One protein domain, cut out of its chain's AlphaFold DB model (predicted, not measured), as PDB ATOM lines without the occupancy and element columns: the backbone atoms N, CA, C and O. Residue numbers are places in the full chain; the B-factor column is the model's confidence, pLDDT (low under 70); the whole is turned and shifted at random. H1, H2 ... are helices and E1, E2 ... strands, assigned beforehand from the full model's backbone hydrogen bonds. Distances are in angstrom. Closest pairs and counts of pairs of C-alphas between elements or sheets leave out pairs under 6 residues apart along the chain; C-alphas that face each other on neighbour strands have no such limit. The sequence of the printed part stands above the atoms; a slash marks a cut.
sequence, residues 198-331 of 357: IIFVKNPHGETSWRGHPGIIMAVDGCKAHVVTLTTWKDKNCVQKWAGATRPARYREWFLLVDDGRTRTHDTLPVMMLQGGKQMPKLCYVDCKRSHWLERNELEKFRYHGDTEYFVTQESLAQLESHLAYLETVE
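Overview. This is residues 198 to 331 of the 357 residues of an uncharacterized protein of Macrophomina phaseolina (strain MS6) (UniProt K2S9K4). One strongly twisted sheet of seven strands curls like part of a barrel, and the long helix H3 crosses one face of it, over E6. Two short helices, H1 and H2, pack together toward one end of the longest axis, on the path from E3 to E4. The printed part has 134 residues, with named elements in the order E1 E2 E3 H1 H2 E4 E5 E6 E7 H3. The mixed sheet runs E5 E4 E6 E3 E2 E1 E7, and the class is mixed, helices and strands. The whole is compact, with a radius of gyration of the C-alphas of 14.6 A and spans of 39 by 33 by 28 A.

Arrangement. Start at E6, residues 284 to 295, an inner strand that bends by 91 degrees at residue 289. Its antiparallel neighbour E4, residues 255 to 259, has N 258 and O 284 of E6 2.9 A apart, within hydrogen-bond range. Next comes the edge strand E5, residues 271 to 273, parallel to E4, with N 272 and O 257 at 2.7 A. E6's other neighbour is E3, residues 224 to 231, antiparallel at 155 degrees, with N 227 and O 292 at 2.8 A. E2, residues 214 to 221, bends by 68 degrees at residue 218 and forms a hairpin with E3; look for N 218 and O 226 at 2.8 A. E1, residues 198 to 201, completes the meander E1 E2 E3, each strand the antiparallel neighbour of the one before, with N 199 and O 215 at 2.8 A. The edge strand E7, residues 299 to 301, is antiparallel to E1, with N 200 and O 300 at 2.8 A. H3, residues 314 to 329, is on one face of this sheet, giving two layers, a sheet and a helix on it; its height over the sheet is 8.7 A. It lies over E6 and runs across the strands, at 88 degrees to E6 on the local plane. Its closest C-alphas to E5 are those of Ser 316 and Met 272, 4.9 A. H1, residues 238 to 242, touches H2, residues 248 to 252, the closest C-alphas being those of Trp 242 and Pro 248, 5.2 A. H1 only grazes the sheet, with Cys 238, and H2 is not on it. E3, H1, H2 and E4 form a split strand-helix-strand unit, two strands of one sheet joined through helices and not neighbours, with E6 between them in the sheet, and its crossover is right-handed. The O i to N i+4 pairs are within range throughout H1 and H2, and in H3 for 11 of 12.

Along the chain. Find C-alpha 198 at (-81.952, 3.210, 182.886), where E1 begins. E2 spans 19.4 A, E3 21.3 A and E6 23.2 A from first to last C-alpha. H3 begins at C-alpha 314 at (-76.543, 6.777, 171.721) and runs 23.4 A to C-alpha 329 at (-97.920, 10.973, 163.096).

Size, cuts and confidence. The two C-alphas farthest apart are those of Gly 222 and Gly 244, 42.5 A. The printed part has no cut; the long links are E1 to E2, E4 to E5 and E7 to H3. The mean pLDDT of the printed part is 88.3, with residues 204 to 206, 263 to 267 and 305 under 70.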
ATOM      1  N   ILE A 198     -80.789   3.909 182.331       95.81
ATOM      2  CA  ILE A 198     -81.952   3.210 182.886       95.81
ATOM      3  C   ILE A 198     -82.025   3.445 184.398       95.81
ATOM      4  O   ILE A 198     -81.061   3.233 185.143       95.81
ATOM      5  N   ILE A 199     -83.192   3.881 184.854       94.44
ATOM      6  CA  ILE A 199     -83.512   4.227 186.241       94.44
ATOM      7  C   ILE A 199     -84.800   3.535 186.683       94.44
ATOM      8  O   ILE A 199     -85.471   2.903 185.876       94.44
ATOM      9  N   PHE A 200     -85.150   3.652 187.958       92.81
ATOM     10  CA  PHE A 200     -86.392   3.137 188.522       92.81
ATOM     11  C   PHE A 200     -87.317   4.292 188.914       92.81
ATOM     12  O   PHE A 200     -86.858   5.283 189.481       92.81
ATOM     13  N   VAL A 201     -88.611   4.182 188.614       91.38
ATOM     14  CA  VAL A 201     -89.598   5.241 188.871       91.38
ATOM     15  C   VAL A 201     -90.320   4.985 190.201       91.38
ATOM     16  O   VAL A 201     -91.046   4.000 190.339       91.38
ATOM     17  N   LYS A 202     -90.153   5.877 191.191       86.44
ATOM     18  CA  LYS A 202     -90.790   5.780 192.523       86.44
ATOM     19  C   LYS A 202     -92.266   6.165 192.523       86.44
ATOM     20  O   LYS A 202     -93.029   5.612 193.312       86.44
ATOM     21  N   ASN A 203     -92.615   7.136 191.682       72.94
ATOM     22  CA  ASN A 203     -93.900   7.829 191.598       72.94
ATOM     23  C   ASN A 203     -94.554   8.225 192.951       72.94
ATOM     24  O   ASN A 203     -95.363   7.465 193.490       72.94
ATOM     25  N   PRO A 204     -94.268   9.422 193.490       63.78
ATOM     26  CA  PRO A 204     -94.905   9.940 194.700       63.78
ATOM     27  C   PRO A 204     -96.338  10.473 194.506       63.78
ATOM     28  O   PRO A 204     -97.012  10.705 195.506       63.78
ATOM     29  N   HIS A 205     -96.842  10.641 193.277       67.50
ATOM     30  CA  HIS A 205     -98.128  11.310 192.998       67.50
ATOM     31  C   HIS A 205     -99.325  10.356 192.831       67.50
ATOM     32  O   HIS A 205    -100.291  10.661 192.135       67.50
ATOM     33  N   GLY A 206     -99.266   9.174 193.451       66.12
ATOM     34  CA  GLY A 206    -100.396   8.238 193.522       66.12
ATOM     35  C   GLY A 206    -100.731   7.491 192.225       66.12
ATOM     36  O   GLY A 206    -101.631   6.655 192.227       66.12
ATOM     37  N   GLU A 207    -100.013   7.724 191.122       70.69
ATOM     38  CA  GLU A 207    -100.311   7.043 189.860       70.69
ATOM     39  C   GLU A 207     -99.687   5.634 189.813       70.69
ATOM     40  O   GLU A 207     -98.493   5.402 189.625       70.69
ATOM     41  N   THR A 208    -100.514   4.621 190.024       71.56
ATOM     42  CA  THR A 208    -100.030   3.248 190.227       71.56
ATOM     43  C   THR A 208     -99.514   2.586 188.952       71.56
ATOM     44  O   THR A 208     -98.734   1.643 189.034       71.56
ATOM     45  N   SER A 209     -99.893   3.087 187.771       71.81
ATOM     46  CA  SER A 209     -99.711   2.351 186.512       71.81
ATOM     47  C   SER A 209     -98.265   2.231 186.000       71.81
ATOM     48  O   SER A 209     -98.023   1.468 185.067       71.81
ATOM     49  N   TRP A 210     -97.312   2.943 186.608       75.50
ATOM     50  CA  TRP A 210     -95.872   2.841 186.312       75.50
ATOM     51  C   TRP A 210     -94.987   2.958 187.557       75.50
ATOM     52  O   TRP A 210     -93.761   3.046 187.459       75.50
ATOM     53  N   ARG A 211     -95.590   2.966 188.750       82.44
ATOM     54  CA  ARG A 211     -94.823   2.923 189.990       82.44
ATOM     55  C   ARG A 211     -94.042   1.615 190.035       82.44
ATOM     56  O   ARG A 211     -94.609   0.540 189.877       82.44
ATOM     57  N   GLY A 212     -92.742   1.714 190.272       84.81
ATOM     58  CA  GLY A 212     -91.863   0.557 190.341       84.81
ATOM     59  C   GLY A 212     -91.467  -0.024 188.984       84.81
ATOM     60  O   GLY A 212     -90.966  -1.146 188.923       84.81
ATOM     61  N   HIS A 213     -91.683   0.713 187.895       89.81
ATOM     62  CA  HIS A 213     -91.169   0.336 186.587       89.81
ATOM     63  C   HIS A 213     -89.785   0.952 186.345       89.81
ATOM     64  O   HIS A 213     -89.518   2.074 186.795       89.81
ATOM     65  N   PRO A 214     -88.889   0.251 185.629       94.44
ATOM     66  CA  PRO A 214     -87.705   0.893 185.100       94.44
ATOM     67  C   PRO A 214     -88.085   1.908 184.011       94.44
ATOM     68  O   PRO A 214     -89.181   1.858 183.461       94.44
ATOM     69  N   GLY A 215     -87.190   2.828 183.676       95.62
ATOM     70  CA  GLY A 215     -87.390   3.808 182.611       95.62
ATOM     71  C   GLY A 215     -86.068   4.309 182.049       95.62
ATOM     72  O   GLY A 215     -85.059   4.287 182.749       95.62
ATOM     73  N   ILE A 216     -86.069   4.742 180.791       97.25
ATOM     74  CA  ILE A 216     -84.910   5.335 180.116       97.25
ATOM     75  C   ILE A 216     -85.016   6.853 180.216       97.25
ATOM     76  O   ILE A 216     -86.043   7.422 179.847       97.25
ATOM     77  N   ILE A 217     -83.953   7.512 180.678       96.88
ATOM     78  CA  ILE A 217     -83.840   8.971 180.621       96.88
ATOM     79  C   ILE A 217     -83.552   9.388 179.173       96.88
ATOM     80  O   ILE A 217     -82.485   9.095 178.636       96.88
ATOM     81  N   MET A 218     -84.483  10.107 178.556       96.62
ATOM     82  CA  MET A 218     -84.325  10.715 177.230       96.62
ATOM     83  C   MET A 218     -83.633  12.071 177.313       96.62
ATOM     84  O   MET A 218     -82.750  12.388 176.515       96.62
ATOM     85  N   ALA A 219     -84.027  12.853 178.317       95.00
ATOM     86  CA  ALA A 219     -83.619  14.234 178.501       95.00
ATOM     87  C   ALA A 219     -83.455  14.572 179.977       95.00
ATOM     88  O   ALA A 219     -84.102  13.967 180.832       95.00
ATOM     89  N   VAL A 220     -82.654  15.595 180.259       95.06
ATOM     90  CA  VAL A 220     -82.517  16.186 181.591       95.06
ATOM     91  C   VAL A 220     -82.669  17.697 181.459       95.06
ATOM     92  O   VAL A 220     -82.061  18.300 180.577       95.06
ATOM     93  N   ASP A 221     -83.482  18.286 182.330       93.44
ATOM     94  CA  ASP A 221     -83.677  19.728 182.464       93.44
ATOM     95  C   ASP A 221     -83.602  20.103 183.951       93.44
ATOM     96  O   ASP A 221     -84.526  19.856 184.732       93.44
ATOM     97  N   GLY A 222     -82.440  20.606 184.373       92.12
ATOM     98  CA  GLY A 222     -82.138  20.879 185.778       92.12
ATOM     99  C   GLY A 222     -82.323  19.645 186.670       92.12
ATOM    100  O   GLY A 222     -81.561  18.682 186.599       92.12
ATOM    101  N   CYS A 223     -83.342  19.681 187.534       91.56
ATOM    102  CA  CYS A 223     -83.689  18.591 188.455       91.56
ATOM    103  C   CYS A 223     -84.755  17.631 187.906       91.56
ATOM    104  O   CYS A 223     -85.182  16.734 188.638       91.56
ATOM    105  N   LYS A 224     -85.213  17.827 186.666       93.06
ATOM    106  CA  LYS A 224     -86.225  16.997 186.013       93.06
ATOM    107  C   LYS A 224     -85.603  16.149 184.913       93.06
ATOM    108  O   LYS A 224     -84.615  16.533 184.291       93.06
ATOM    109  N   ALA A 225     -86.202  14.996 184.663       94.75
ATOM    110  CA  ALA A 225     -85.825  14.098 183.588       94.75
ATOM    111  C   ALA A 225     -87.057  13.715 182.769       94.75
ATOM    112  O   ALA A 225     -88.108  13.406 183.332       94.75
ATOM    113  N   HIS A 226     -86.915  13.699 181.447       94.75
ATOM    114  CA  HIS A 226     -87.893  13.074 180.563       94.75
ATOM    115  C   HIS A 226     -87.606  11.580 180.514       94.75
ATOM    116  O   HIS A 226     -86.515  11.171 180.120       94.75
ATOM    117  N   VAL A 227     -88.565  10.774 180.951       95.31
ATOM    118  CA  VAL A 227     -88.413   9.334 181.134       95.31
ATOM    119  C   VAL A 227     -89.452   8.607 180.302       95.31
ATOM    120  O   VAL A 227     -90.644   8.896 180.415       95.31
ATOM    121  N   VAL A 228     -89.007   7.634 179.510       95.75
ATOM    122  CA  VAL A 228     -89.882   6.674 178.822       95.75
ATOM    123  C   VAL A 228     -89.851   5.368 179.603       95.75
ATOM    124  O   VAL A 228     -88.777   4.842 179.902       95.75
ATOM    125  N   THR A 229     -91.017   4.861 179.994       94.69
ATOM    126  CA  THR A 229     -91.086   3.707 180.901       94.69
ATOM    127  C   THR A 229     -90.756   2.401 180.189       94.69
ATOM    128  O   THR A 229     -91.111   2.198 179.030       94.69
ATOM    129  N   LEU A 230     -90.115   1.490 180.913       95.56
ATOM    130  CA  LEU A 230     -89.915   0.109 180.514       95.56
ATOM    131  C   LEU A 230     -91.002  -0.773 181.124       95.56
ATOM    132  O   LEU A 230     -91.398  -0.624 182.284       95.56
ATOM    133  N   THR A 231     -91.449  -1.751 180.354       93.12
ATOM    134  CA  THR A 231     -92.400  -2.761 180.797       93.12
ATOM    135  C   THR A 231     -91.816  -4.155 180.645       93.12
ATOM    136  O   THR A 231     -90.983  -4.421 179.780       93.12
ATOM    137  N   THR A 232     -92.255  -5.050 181.519       92.19
ATOM    138  CA  THR A 232     -91.892  -6.465 181.502       92.19
ATOM    139  C   THR A 232     -93.163  -7.271 181.647       92.19
ATOM    140  O   THR A 232     -94.013  -6.931 182.476       92.19
ATOM    141  N   TRP A 233     -93.273  -8.372 180.916       91.00
ATOM    142  CA  TRP A 233     -94.368  -9.316 181.094       91.00
ATOM    143  C   TRP A 233     -93.806 -10.642 181.569       91.00
ATOM    144  O   TRP A 233     -92.840 -11.161 181.013       91.00
ATOM    145  N   LYS A 234     -94.406 -11.173 182.632       90.38
ATOM    146  CA  LYS A 234     -94.021 -12.470 183.168       90.38
ATOM    147  C   LYS A 234     -94.272 -13.536 182.101       90.38
ATOM    148  O   LYS A 234     -95.407 -13.673 181.644       90.38
ATOM    149  N   ASP A 235     -93.206 -14.233 181.721       88.88
ATOM    150  CA  ASP A 235     -93.206 -15.385 180.813       88.88
ATOM    151  C   ASP A 235     -93.876 -15.120 179.452       88.88
ATOM    152  O   ASP A 235     -94.398 -16.034 178.816       88.88
ATOM    153  N   LYS A 236     -93.901 -13.854 179.006       90.88
ATOM    154  CA  LYS A 236     -94.523 -13.448 177.742       90.88
ATOM    155  C   LYS A 236     -93.644 -12.475 176.974       90.88
ATOM    156  O   LYS A 236     -93.156 -11.491 177.531       90.88
ATOM    157  N   ASN A 237     -93.516 -12.706 175.673       91.62
ATOM    158  CA  ASN A 237     -92.999 -11.711 174.743       91.62
ATOM    159  C   ASN A 237     -94.112 -10.753 174.262       91.62
ATOM    160  O   ASN A 237     -95.289 -10.917 174.597       91.62
ATOM    161  N   CYS A 238     -93.748  -9.731 173.483       90.25
ATOM    162  CA  CYS A 238     -94.704  -8.736 172.988       90.25
ATOM    163  C   CYS A 238     -95.797  -9.340 172.096       90.25
ATOM    164  O   CYS A 238     -96.969  -8.976 172.211       90.25
ATOM    165  N   VAL A 239     -95.453 -10.315 171.252       89.75
ATOM    166  CA  VAL A 239     -96.436 -11.013 170.414       89.75
ATOM    167  C   VAL A 239     -97.459 -11.747 171.257       89.75
ATOM    168  O   VAL A 239     -98.656 -11.563 171.052       89.75
ATOM    169  N   GLN A 240     -96.993 -12.532 172.223       91.75
ATOM    170  CA  GLN A 240     -97.826 -13.296 173.143       91.75
ATOM    171  C   GLN A 240     -98.685 -12.376 174.010       91.75
ATOM    172  O   GLN A 240     -99.841 -12.693 174.282       91.75
ATOM    173  N   LYS A 241     -98.151 -11.218 174.426       91.19
ATOM    174  CA  LYS A 241     -98.907 -10.231 175.201       91.19
ATOM    175  C   LYS A 241    -100.121  -9.712 174.430       91.19
ATOM    176  O   LYS A 241    -101.182  -9.558 175.029       91.19
ATOM    177  N   TRP A 242     -99.963  -9.453 173.135       89.75
ATOM    178  CA  TRP A 242    -100.996  -8.824 172.312       89.75
ATOM    179  C   TRP A 242    -101.762  -9.791 171.414       89.75
ATOM    180  O   TRP A 242    -102.626  -9.339 170.673       89.75
ATOM    181  N   ALA A 243    -101.498 -11.099 171.477       89.19
ATOM    182  CA  ALA A 243    -102.101 -12.097 170.590       89.19
ATOM    183  C   ALA A 243    -103.643 -12.078 170.576       89.19
ATOM    184  O   ALA A 243    -104.233 -12.335 169.533       89.19
ATOM    185  N   GLY A 244    -104.283 -11.737 171.701       87.06
ATOM    186  CA  GLY A 244    -105.744 -11.648 171.821       87.06
ATOM    187  C   GLY A 244    -106.361 -10.291 171.455       87.06
ATOM    188  O   GLY A 244    -107.573 -10.139 171.546       87.06
ATOM    189  N   ALA A 245    -105.565  -9.285 171.080       86.00
ATOM    190  CA  ALA A 245    -106.098  -7.977 170.704       86.00
ATOM    191  C   ALA A 245    -106.685  -8.005 169.284       86.00
ATOM    192  O   ALA A 245    -106.158  -8.679 168.407       86.00
ATOM    193  N   THR A 246    -107.702  -7.181 169.010       85.81
ATOM    194  CA  THR A 246    -108.350  -7.090 167.684       85.81
ATOM    195  C   THR A 246    -107.372  -6.737 166.555       85.81
ATOM    196  O   THR A 246    -107.572  -7.110 165.403       85.81
ATOM    197  N   ARG A 247    -106.307  -5.983 166.865       84.19
ATOM    198  CA  ARG A 247    -105.291  -5.528 165.898       84.19
ATOM    199  C   ARG A 247    -103.884  -5.648 166.491       84.19
ATOM    200  O   ARG A 247    -103.254  -4.624 166.754       84.19
ATOM    201  N   PRO A 248    -103.371  -6.868 166.708       84.56
ATOM    202  CA  PRO A 248    -102.189  -7.114 167.535       84.56
ATOM    203  C   PRO A 248    -100.935  -6.403 167.014       84.56
ATOM    204  O   PRO A 248    -100.146  -5.901 167.807       84.56
ATOM    205  N   ALA A 249    -100.777  -6.296 165.691       85.25
ATOM    206  CA  ALA A 249     -99.648  -5.609 165.063       85.25
ATOM    207  C   ALA A 249     -99.552  -4.125 165.464       85.25
ATOM    208  O   ALA A 249     -98.467  -3.663 165.799       85.25
ATOM    209  N   ARG A 250    -100.685  -3.409 165.550       85.31
ATOM    210  CA  ARG A 250    -100.694  -1.982 165.918       85.31
ATOM    211  C   ARG A 250    -100.200  -1.725 167.339       85.31
ATOM    212  O   ARG A 250     -99.618  -0.680 167.596       85.31
ATOM    213  N   TYR A 251    -100.433  -2.663 168.257       85.00
ATOM    214  CA  TYR A 251     -99.939  -2.555 169.632       85.00
ATOM    215  C   TYR A 251     -98.438  -2.826 169.705       85.00
ATOM    216  O   TYR A 251     -97.739  -2.185 170.482       85.00
ATOM    217  N   ARG A 252     -97.927  -3.746 168.877       88.38
ATOM    218  CA  ARG A 252     -96.495  -4.089 168.822       88.38
ATOM    219  C   ARG A 252     -95.639  -2.907 168.378       88.38
ATOM    220  O   ARG A 252     -94.549  -2.743 168.908       88.38
ATOM    221  N   GLU A 253     -96.157  -2.053 167.497       89.44
ATOM    222  CA  GLU A 253     -95.480  -0.827 167.050       89.44
ATOM    223  C   GLU A 253     -95.142   0.142 168.196       89.44
ATOM    224  O   GLU A 253     -94.317   1.031 168.020       89.44
ATOM    225  N   TRP A 254     -95.738   0.004 169.382       91.31
ATOM    226  CA  TRP A 254     -95.422   0.872 170.525       91.31
ATOM    227  C   TRP A 254     -94.243   0.390 171.351       91.31
ATOM    228  O   TRP A 254     -93.829   1.089 172.277       91.31
ATOM    229  N   PHE A 255     -93.732  -0.799 171.051       93.69
ATOM    230  CA  PHE A 255     -92.716  -1.443 171.855       93.69
ATOM    231  C   PHE A 255     -91.409  -1.574 171.088       93.69
ATOM    232  O   PHE A 255     -91.381  -1.948 169.921       93.69
ATOM    233  N   LEU A 256     -90.317  -1.300 171.792       94.69
ATOM    234  CA  LEU A 256     -88.957  -1.577 171.338       94.69
ATOM    235  C   LEU A 256     -88.341  -2.554 172.332       94.69
ATOM    236  O   LEU A 256     -88.512  -2.383 173.539       94.69
ATOM    237  N   LEU A 257     -87.652  -3.583 171.853       94.31
ATOM    238  CA  LEU A 257     -86.992  -4.545 172.730       94.31
ATOM    239  C   LEU A 257     -85.711  -3.923 173.298       94.31
ATOM    240  O   LEU A 257     -84.898  -3.439 172.525       94.31
ATOM    241  N   VAL A 258     -85.494  -3.963 174.613       94.56
ATOM    242  CA  VAL A 258     -84.208  -3.568 175.216       94.56
ATOM    243  C   VAL A 258     -83.362  -4.811 175.441       94.56
ATOM    244  O   VAL A 258     -83.731  -5.662 176.253       94.56
ATOM    245  N   ASP A 259     -82.230  -4.904 174.751       91.62
ATOM    246  CA  ASP A 259     -81.394  -6.103 174.758       91.62
ATOM    247  C   ASP A 259     -79.917  -5.807 174.420       91.62
ATOM    248  O   ASP A 259     -79.538  -4.665 174.167       91.62
ATOM    249  N   ASP A 260     -79.059  -6.827 174.450       87.88
ATOM    250  CA  ASP A 260     -77.643  -6.748 174.071       87.88
ATOM    251  C   ASP A 260     -77.394  -6.847 172.550       87.88
ATOM    252  O   ASP A 260     -76.250  -6.752 172.104       87.88
ATOM    253  N   GLY A 261     -78.453  -7.038 171.752       79.00
ATOM    254  CA  GLY A 261     -78.390  -7.159 170.292       79.00
ATOM    255  C   GLY A 261     -77.999  -8.553 169.792       79.00
ATOM    256  O   GLY A 261     -77.938  -8.773 168.583       79.00
ATOM    257  N   ARG A 262     -77.741  -9.506 170.696       79.25
ATOM    258  CA  ARG A 262     -77.450 -10.908 170.357       79.25
ATOM    259  C   ARG A 262     -78.695 -11.769 170.388       79.25
ATOM    260  O   ARG A 262     -78.725 -12.813 169.729       79.25
ATOM    261  N   THR A 263     -79.714 -11.370 171.145       68.12
ATOM    262  CA  THR A 263     -80.979 -12.090 171.125       68.12
ATOM    263  C   THR A 263     -81.564 -11.968 169.725       68.12
ATOM    264  O   THR A 263     -81.639 -10.876 169.158       68.12
ATOM    265  N   ARG A 264     -81.945 -13.110 169.133       64.81
ATOM    266  CA  ARG A 264     -82.638 -13.116 167.839       64.81
ATOM    267  C   ARG A 264     -83.780 -12.116 167.925       64.81
ATOM    268  O   ARG A 264     -84.515 -12.148 168.910       64.81
ATOM    269  N   THR A 265     -83.901 -11.256 166.914       63.22
ATOM    270  CA  THR A 265     -84.962 -10.251 166.831       63.22
ATOM    271  C   THR A 265     -86.284 -10.911 167.183       63.22
ATOM    272  O   THR A 265     -86.801 -11.754 166.447       63.22
ATOM    273  N   HIS A 266     -86.795 -10.594 168.371       63.91
ATOM    274  CA  HIS A 266     -88.068 -11.133 168.792       63.91
ATOM    275  C   HIS A 266     -89.120 -10.469 167.927       63.91
ATOM    276  O   HIS A 266     -89.377  -9.271 168.039       63.91
ATOM    277  N   ASP A 267     -89.712 -11.273 167.050       68.56
ATOM    278  CA  ASP A 267     -90.975 -10.940 166.424       68.56
ATOM    279  C   ASP A 267     -90.966  -9.621 165.634       68.56
ATOM    280  O   ASP A 267     -91.928  -8.854 165.689       68.56
ATOM    281  N   THR A 268     -89.879  -9.348 164.901       81.06
ATOM    282  CA  THR A 268     -89.688  -8.145 164.061       81.06
ATOM    283  C   THR A 268     -89.642  -6.807 164.809       81.06
ATOM    284  O   THR A 268     -89.613  -5.757 164.170       81.06
ATOM    285  N   LEU A 269     -89.599  -6.815 166.146       87.00
ATOM    286  CA  LEU A 269     -89.464  -5.581 166.915       87.00
ATOM    287  C   LEU A 269     -88.066  -4.970 166.747       87.00
ATOM    288  O   LEU A 269     -87.075  -5.708 166.792       87.00
ATOM    289  N   PRO A 270     -87.959  -3.635 166.623       89.12
ATOM    290  CA  PRO A 270     -86.665  -2.975 166.678       89.12
ATOM    291  C   PRO A 270     -86.012  -3.181 168.051       89.12
ATOM    292  O   PRO A 270     -86.690  -3.219 169.085       89.12
ATOM    293  N   VAL A 271     -84.685  -3.309 168.047       92.00
ATOM    294  CA  VAL A 271     -83.884  -3.593 169.241       92.00
ATOM    295  C   VAL A 271     -83.116  -2.346 169.659       92.00
ATOM    296  O   VAL A 271     -82.343  -1.784 168.889       92.00
ATOM    297  N   MET A 272     -83.305  -1.937 170.908       94.12
ATOM    298  CA  MET A 272     -82.494  -0.948 171.593       94.12
ATOM    299  C   MET A 272     -81.344  -1.632 172.319       94.12
ATOM    300  O   MET A 272     -81.551  -2.360 173.292       94.12
ATOM    301  N   MET A 273     -80.130  -1.355 171.856       95.06
ATOM    302  CA  MET A 273     -78.912  -1.947 172.378       95.06
ATOM    303  C   MET A 273     -78.484  -1.299 173.692       95.06
ATOM    304  O   MET A 273     -78.468  -0.072 173.842       95.06
ATOM    305  N   LEU A 274     -78.068  -2.136 174.636       95.44
ATOM    306  CA  LEU A 274     -77.377  -1.713 175.847       95.44
ATOM    307  C   LEU A 274     -75.879  -1.485 175.600       95.44
ATOM    308  O   LEU A 274     -75.215  -2.205 174.856       95.44
ATOM    309  N   GLN A 275     -75.313  -0.493 176.284       94.88
ATOM    310  CA  GLN A 275     -73.877  -0.234 176.276       94.88
ATOM    311  C   GLN A 275     -73.104  -1.343 176.995       94.88
ATOM    312  O   GLN A 275     -73.536  -1.877 178.021       94.88
ATOM    313  N   GLY A 276     -71.911  -1.641 176.479       91.88
ATOM    314  CA  GLY A 276     -70.987  -2.595 177.091       91.88
ATOM    315  C   GLY A 276     -71.436  -4.055 176.999       91.88
ATOM    316  O   GLY A 276     -71.017  -4.849 177.834       91.88
ATOM    317  N   GLY A 277     -72.306  -4.402 176.039       88.69
ATOM    318  CA  GLY A 277     -72.773  -5.780 175.831       88.69
ATOM    319  C   GLY A 277     -73.521  -6.362 177.032       88.69
ATOM    320  O   GLY A 277     -73.499  -7.571 177.250       88.69
ATOM    321  N   LYS A 278     -74.116  -5.498 177.864       90.94
ATOM    322  CA  LYS A 278     -74.918  -5.912 179.017       90.94
ATOM    323  C   LYS A 278     -76.271  -6.420 178.541       90.94
ATOM    324  O   LYS A 278     -76.813  -5.888 177.583       90.94
ATOM    325  N   GLN A 279     -76.849  -7.357 179.281       90.62
ATOM    326  CA  GLN A 279     -78.205  -7.833 179.038       90.62
ATOM    327  C   GLN A 279     -79.148  -7.344 180.135       90.62
ATOM    328  O   GLN A 279     -78.770  -7.302 181.312       90.62
ATOM    329  N   MET A 280     -80.381  -6.986 179.764       91.69
ATOM    330  CA  MET A 280     -81.405  -6.738 180.770       91.69
ATOM    331  C   MET A 280     -81.694  -8.037 181.530       91.69
ATOM    332  O   MET A 280     -81.802  -9.099 180.926       91.69
ATOM    333  N   PRO A 281     -81.893  -7.984 182.851       90.06
ATOM    334  CA  PRO A 281     -82.060  -9.212 183.626       90.06
ATOM    335  C   PRO A 281     -83.394  -9.936 183.416       90.06
ATOM    336  O   PRO A 281     -83.573 -11.083 183.822       90.06
ATOM    337  N   LYS A 282     -84.355  -9.223 182.833       90.94
ATOM    338  CA  LYS A 282     -85.628  -9.733 182.338       90.94
ATOM    339  C   LYS A 282     -85.849  -9.139 180.958       90.94
ATOM    340  O   LYS A 282     -85.327  -8.066 180.660       90.94
ATOM    341  N   LEU A 283     -86.676  -9.808 180.164       91.12
ATOM    342  CA  LEU A 283     -87.120  -9.291 178.880       91.12
ATOM    343  C   LEU A 283     -87.893  -7.982 179.098       91.12
ATOM    344  O   LEU A 283     -88.971  -7.978 179.701       91.12
ATOM    345  N   CYS A 284     -87.303  -6.878 178.645       93.94
ATOM    346  CA  CYS A 284     -87.795  -5.524 178.861       93.94
ATOM    347  C   CYS A 284     -88.142  -4.876 177.526       93.94
ATOM    348  O   CYS A 284     -87.395  -4.987 176.557       93.94
ATOM    349  N   TYR A 285     -89.242  -4.137 177.512       95.50
ATOM    350  CA  TYR A 285     -89.696  -3.386 176.352       95.50
ATOM    351  C   TYR A 285     -89.833  -1.917 176.713       95.50
ATOM    352  O   TYR A 285     -90.360  -1.599 177.778       95.50
ATOM    353  N   VAL A 286     -89.404  -1.023 175.832       96.31
ATOM    354  CA  VAL A 286     -89.730   0.399 175.943       96.31
ATOM    355  C   VAL A 286     -91.196   0.588 175.588       96.31
ATOM    356  O   VAL A 286     -91.600   0.219 174.492       96.31
ATOM    357  N   ASP A 287     -91.994   1.150 176.494       94.12
ATOM    358  CA  ASP A 287     -93.379   1.535 176.220       94.12
ATOM    359  C   ASP A 287     -93.400   2.970 175.680       94.12
ATOM    360  O   ASP A 287     -93.407   3.948 176.431       94.12
ATOM    361  N   CYS A 288     -93.413   3.100 174.354       93.44
ATOM    362  CA  CYS A 288     -93.320   4.391 173.677       93.44
ATOM    363  C   CYS A 288     -94.590   5.248 173.825       93.44
ATOM    364  O   CYS A 288     -94.605   6.404 173.404       93.44
ATOM    365  N   LYS A 289     -95.665   4.719 174.427       87.75
ATOM    366  CA  LYS A 289     -96.868   5.500 174.753       87.75
ATOM    367  C   LYS A 289     -96.802   6.150 176.128       87.75
ATOM    368  O   LYS A 289     -97.625   7.015 176.426       87.75
ATOM    369  N   ARG A 290     -95.833   5.769 176.959       86.19
ATOM    370  CA  ARG A 290     -95.720   6.225 178.344       86.19
ATOM    371  C   ARG A 290     -94.414   6.972 178.554       86.19
ATOM    372  O   ARG A 290     -93.371   6.383 178.843       86.19
ATOM    373  N   SER A 291     -94.492   8.295 178.414       90.19
ATOM    374  CA  SER A 291     -93.389   9.201 178.715       90.19
ATOM    375  C   SER A 291     -93.811  10.328 179.656       90.19
ATOM    376  O   SER A 291     -94.953  10.806 179.634       90.19
ATOM    377  N   HIS A 292     -92.891  10.718 180.535       89.69
ATOM    378  CA  HIS A 292     -93.175  11.609 181.655       89.69
ATOM    379  C   HIS A 292     -91.983  12.507 181.951       89.69
ATOM    380  O   HIS A 292     -90.840  12.068 181.882       89.69
ATOM    381  N   TRP A 293     -92.255  13.752 182.328       92.44
ATOM    382  CA  TRP A 293     -91.268  14.597 182.986       92.44
ATOM    383  C   TRP A 293     -91.383  14.384 184.489       92.44
ATOM    384  O   TRP A 293     -92.431  14.674 185.062       92.44
ATOM    385  N   LEU A 294     -90.327  13.851 185.095       92.12
ATOM    386  CA  LEU A 294     -90.286  13.475 186.505       92.12
ATOM    387  C   LEU A 294     -89.179  14.237 187.222       92.12
ATOM    388  O   LEU A 294     -88.094  14.437 186.674       92.12
ATOM    389  N   GLU A 295     -89.434  14.647 188.454       92.31
ATOM    390  CA  GLU A 295     -88.426  15.215 189.336       92.31
ATOM    391  C   GLU A 295     -87.457  14.143 189.838       92.31
ATOM    392  O   GLU A 295     -87.792  12.975 190.021       92.31
ATOM    393  N   ARG A 296     -86.220  14.548 190.134       91.94
ATOM    394  CA  ARG A 296     -85.170  13.666 190.663       91.94
ATOM    395  C   ARG A 296     -85.604  12.855 191.889       91.94
ATOM    396  O   ARG A 296     -85.153  11.726 192.064       91.94
ATOM    397  N   ASN A 297     -86.416  13.438 192.772       91.00
ATOM    398  CA  ASN A 297     -86.917  12.772 193.982       91.00
ATOM    399  C   ASN A 297     -87.905  11.626 193.661       91.00
ATOM    400  O   ASN A 297     -88.079  10.738 194.496       91.00
ATOM    401  N   GLU A 298     -88.470  11.595 192.452       91.69
ATOM    402  CA  GLU A 298     -89.364  10.554 191.936       91.69
ATOM    403  C   GLU A 298     -88.600   9.396 191.284       91.69
ATOM    404  O   GLU A 298     -89.212   8.447 190.793       91.69
ATOM    405  N   LEU A 299     -87.267   9.462 191.271       92.19
ATOM    406  CA  LEU A 299     -86.398   8.538 190.556       92.19
ATOM    407  C   LEU A 299     -85.423   7.851 191.517       92.19
ATOM    408  O   LEU A 299     -84.965   8.416 192.514       92.19
ATOM    409  N   GLU A 300     -85.077   6.609 191.202       91.44
ATOM    410  CA  GLU A 300     -84.057   5.817 191.891       91.44
ATOM    411  C   GLU A 300     -83.095   5.178 190.910       91.44
ATOM    412  O   GLU A 300     -83.375   4.998 189.723       91.44
ATOM    413  N   LYS A 301     -81.943   4.779 191.439       90.62
ATOM    414  CA  LYS A 301     -81.036   3.917 190.703       90.62
ATOM    415  C   LYS A 301     -81.724   2.573 190.445       90.62
ATOM    416  O   LYS A 301     -82.149   1.904 191.382       90.62
ATOM    417  N   PHE A 302     -81.786   2.164 189.180       88.38
ATOM    418  CA  PHE A 302     -82.200   0.810 188.833       88.38
ATOM    419  C   PHE A 302     -81.151  -0.187 189.338       88.38
ATOM    420  O   PHE A 302     -79.973  -0.084 188.991       88.38
ATOM    421  N   ARG A 303     -81.574  -1.131 190.185       81.00
ATOM    422  CA  ARG A 303     -80.733  -2.181 190.768       81.00
ATOM    423  C   ARG A 303     -81.442  -3.512 190.598       81.00
ATOM    424  O   ARG A 303     -82.563  -3.664 191.071       81.00
ATOM    425  N   TYR A 304     -80.793  -4.461 189.936       71.19
ATOM    426  CA  TYR A 304     -81.344  -5.809 189.789       71.19
ATOM    427  C   TYR A 304     -80.491  -6.874 190.483       71.19
ATOM    428  O   TYR A 304     -81.050  -7.760 191.104       71.19
ATOM    429  N   HIS A 305     -79.164  -6.735 190.502       67.19
ATOM    430  CA  HIS A 305     -78.261  -7.460 191.400       67.19
ATOM    431  C   HIS A 305     -76.996  -6.609 191.565       67.19
ATOM    432  O   HIS A 305     -76.296  -6.343 190.588       67.19
ATOM    433  N   GLY A 306     -76.735  -6.120 192.778       75.88
ATOM    434  CA  GLY A 306     -75.624  -5.203 193.042       75.88
ATOM    435  C   GLY A 306     -75.856  -3.780 192.519       75.88
ATOM    436  O   GLY A 306     -76.989  -3.307 192.423       75.88
ATOM    437  N   ASP A 307     -74.761  -3.083 192.210       77.25
ATOM    438  CA  ASP A 307     -74.764  -1.658 191.847       77.25
ATOM    439  C   ASP A 307     -74.567  -1.412 190.335       77.25
ATOM    440  O   ASP A 307     -74.173  -0.316 189.925       77.25
ATOM    441  N   THR A 308     -74.865  -2.422 189.507       85.25
ATOM    442  CA  THR A 308     -74.727  -2.378 188.045       85.25
ATOM    443  C   THR A 308     -75.629  -1.320 187.422       85.25
ATOM    444  O   THR A 308     -76.844  -1.323 187.608       85.25
ATOM    445  N   GLU A 309     -75.024  -0.440 186.631       90.81
ATOM    446  CA  GLU A 309     -75.728   0.590 185.872       90.81
ATOM    447  C   GLU A 309     -75.965   0.142 184.434       90.81
ATOM    448  O   GLU A 309     -75.095  -0.481 183.815       90.81
ATOM    449  N   TYR A 310     -77.133   0.481 183.900       94.25
ATOM    450  CA  TYR A 310     -77.518   0.167 182.533       94.25
ATOM    451  C   TYR A 310     -77.712   1.465 181.763       94.25
ATOM    452  O   TYR A 310     -78.364   2.394 182.242       94.25
ATOM    453  N   PHE A 311     -77.137   1.501 180.571       95.94
ATOM    454  CA  PHE A 311     -77.231   2.613 179.642       95.94
ATOM    455  C   PHE A 311     -77.579   2.043 178.277       95.94
ATOM    456  O   PHE A 311     -77.012   1.022 177.890       95.94
ATOM    457  N   VAL A 312     -78.481   2.690 177.547       96.88
ATOM    458  CA  VAL A 312     -78.689   2.393 176.125       96.88
ATOM    459  C   VAL A 312     -77.626   3.112 175.290       96.88
ATOM    460  O   VAL A 312     -77.052   4.121 175.721       96.88
ATOM    461  N   THR A 313     -77.295   2.575 174.118       96.56
ATOM    462  CA  THR A 313     -76.363   3.239 173.193       96.56
ATOM    463  C   THR A 313     -76.946   4.569 172.708       96.56
ATOM    464  O   THR A 313     -78.162   4.778 172.722       96.56
ATOM    465  N   GLN A 314     -76.084   5.497 172.281       95.81
ATOM    466  CA  GLN A 314     -76.543   6.777 171.721       95.81
ATOM    467  C   GLN A 314     -77.342   6.579 170.427       95.81
ATOM    468  O   GLN A 314     -78.315   7.291 170.193       95.81
ATOM    469  N   GLU A 315     -76.973   5.579 169.627       95.25
ATOM    470  CA  GLU A 315     -77.701   5.200 168.419       95.25
ATOM    471  C   GLU A 315     -79.121   4.728 168.747       95.25
ATOM    472  O   GLU A 315     -80.086   5.253 168.199       95.25
ATOM    473  N   SER A 316     -79.273   3.805 169.701       95.88
ATOM    474  CA  SER A 316     -80.598   3.342 170.116       95.88
ATOM    475  C   SER A 316     -81.422   4.457 170.756       95.88
ATOM    476  O   SER A 316     -82.633   4.504 170.555       95.88
ATOM    477  N   LEU A 317     -80.792   5.385 171.484       96.50
ATOM    478  CA  LEU A 317     -81.487   6.562 172.005       96.50
ATOM    479  C   LEU A 317     -82.030   7.444 170.869       96.50
ATOM    480  O   LEU A 317     -83.183   7.860 170.932       96.50
ATOM    481  N   ALA A 318     -81.241   7.684 169.818       94.69
ATOM    482  CA  ALA A 318     -81.688   8.431 168.642       94.69
ATOM    483  C   ALA A 318     -82.808   7.698 167.882       94.69
ATOM    484  O   ALA A 318     -83.785   8.322 167.477       94.69
ATOM    485  N   GLN A 319     -82.719   6.371 167.748       93.62
ATOM    486  CA  GLN A 319     -83.785   5.557 167.155       93.62
ATOM    487  C   GLN A 319     -85.086   5.652 167.959       93.62
ATOM    488  O   GLN A 319     -86.157   5.779 167.370       93.62
ATOM    489  N   LEU A 320     -85.008   5.649 169.294       95.44
ATOM    490  CA  LEU A 320     -86.167   5.870 170.158       95.44
ATOM    491  C   LEU A 320     -86.767   7.267 169.949       95.44
ATOM    492  O   LEU A 320     -87.985   7.386 169.863       95.44
ATOM    493  N   GLU A 321     -85.952   8.316 169.809       94.56
ATOM    494  CA  GLU A 321     -86.443   9.664 169.479       94.56
ATOM    495  C   GLU A 321     -87.188   9.690 168.138       94.56
ATOM    496  O   GLU A 321     -88.308  10.199 168.065       94.56
ATOM    497  N   SER A 322     -86.603   9.102 167.090       93.00
ATOM    498  CA  SER A 322     -87.241   8.999 165.774       93.00
ATOM    499  C   SER A 322     -88.536   8.187 165.825       93.00
ATOM    500  O   SER A 322     -89.529   8.569 165.206       93.00
ATOM    501  N   HIS A 323     -88.552   7.095 166.590       93.19
ATOM    502  CA  HIS A 323     -89.728   6.242 166.742       93.19
ATOM    503  C   HIS A 323     -90.851   6.939 167.509       93.19
ATOM    504  O   HIS A 323     -92.014   6.859 167.118       93.19
ATOM    505  N   LEU A 324     -90.513   7.683 168.565       91.88
ATOM    506  CA  LEU A 324     -91.473   8.517 169.284       91.88
ATOM    507  C   LEU A 324     -92.090   9.556 168.348       91.88
ATOM    508  O   LEU A 324     -93.312   9.647 168.308       91.88
ATOM    509  N   ALA A 325     -91.282  10.258 167.546       90.44
ATOM    510  CA  ALA A 325     -91.779  11.217 166.559       90.44
ATOM    511  C   ALA A 325     -92.699  10.555 165.514       90.44
ATOM    512  O   ALA A 325     -93.770  11.077 165.209       90.44
ATOM    513  N   TYR A 326     -92.345   9.366 165.010       89.31
ATOM    514  CA  TYR A 326     -93.212   8.591 164.115       89.31
ATOM    515  C   TYR A 326     -94.565   8.271 164.765       89.31
ATOM    516  O   TYR A 326     -95.612   8.521 164.163       89.31
ATOM    517  N   LEU A 327     -94.571   7.794 166.013       87.94
ATOM    518  CA  LEU A 327     -95.794   7.451 166.751       87.94
ATOM    519  C   LEU A 327     -96.723   8.643 167.015       87.94
ATOM    520  O   LEU A 327     -97.870   8.437 167.424       87.94
ATOM    521  N   GLU A 328     -96.255   9.873 166.807       85.00
ATOM    522  CA  GLU A 328     -97.090  11.072 166.855       85.00
ATOM    523  C   GLU A 328     -97.835  11.338 165.551       85.00
ATOM    524  O   GLU A 328     -98.882  11.985 165.595       85.00
ATOM    525  N   THR A 329     -97.321  10.828 164.430       84.81
ATOM    526  CA  THR A 329     -97.920  10.973 163.096       84.81
ATOM    527  C   THR A 329     -98.995   9.929 162.809       84.81
ATOM    528  O   THR A 329     -99.864  10.155 161.969       84.81
ATOM    529  N   VAL A 330     -98.967   8.797 163.518       83.81
ATOM    530  CA  VAL A 330     -99.906   7.694 163.307       83.81
ATOM    531  C   VAL A 330    -101.016   7.673 164.351       83.81
ATOM    532  O   VAL A 330    -100.798   7.870 165.547       83.81
ATOM    533  N   GLU A 331    -102.236   7.386 163.896       79.81
ATOM    534  CA  GLU A 331    -103.361   7.150 164.792       79.81
ATOM    535  C   GLU A 331    -103.195   5.795 165.486       79.81
ATOM    536  O   GLU A 331    -103.342   4.719 164.897       79.81
TER     537      GLU A 331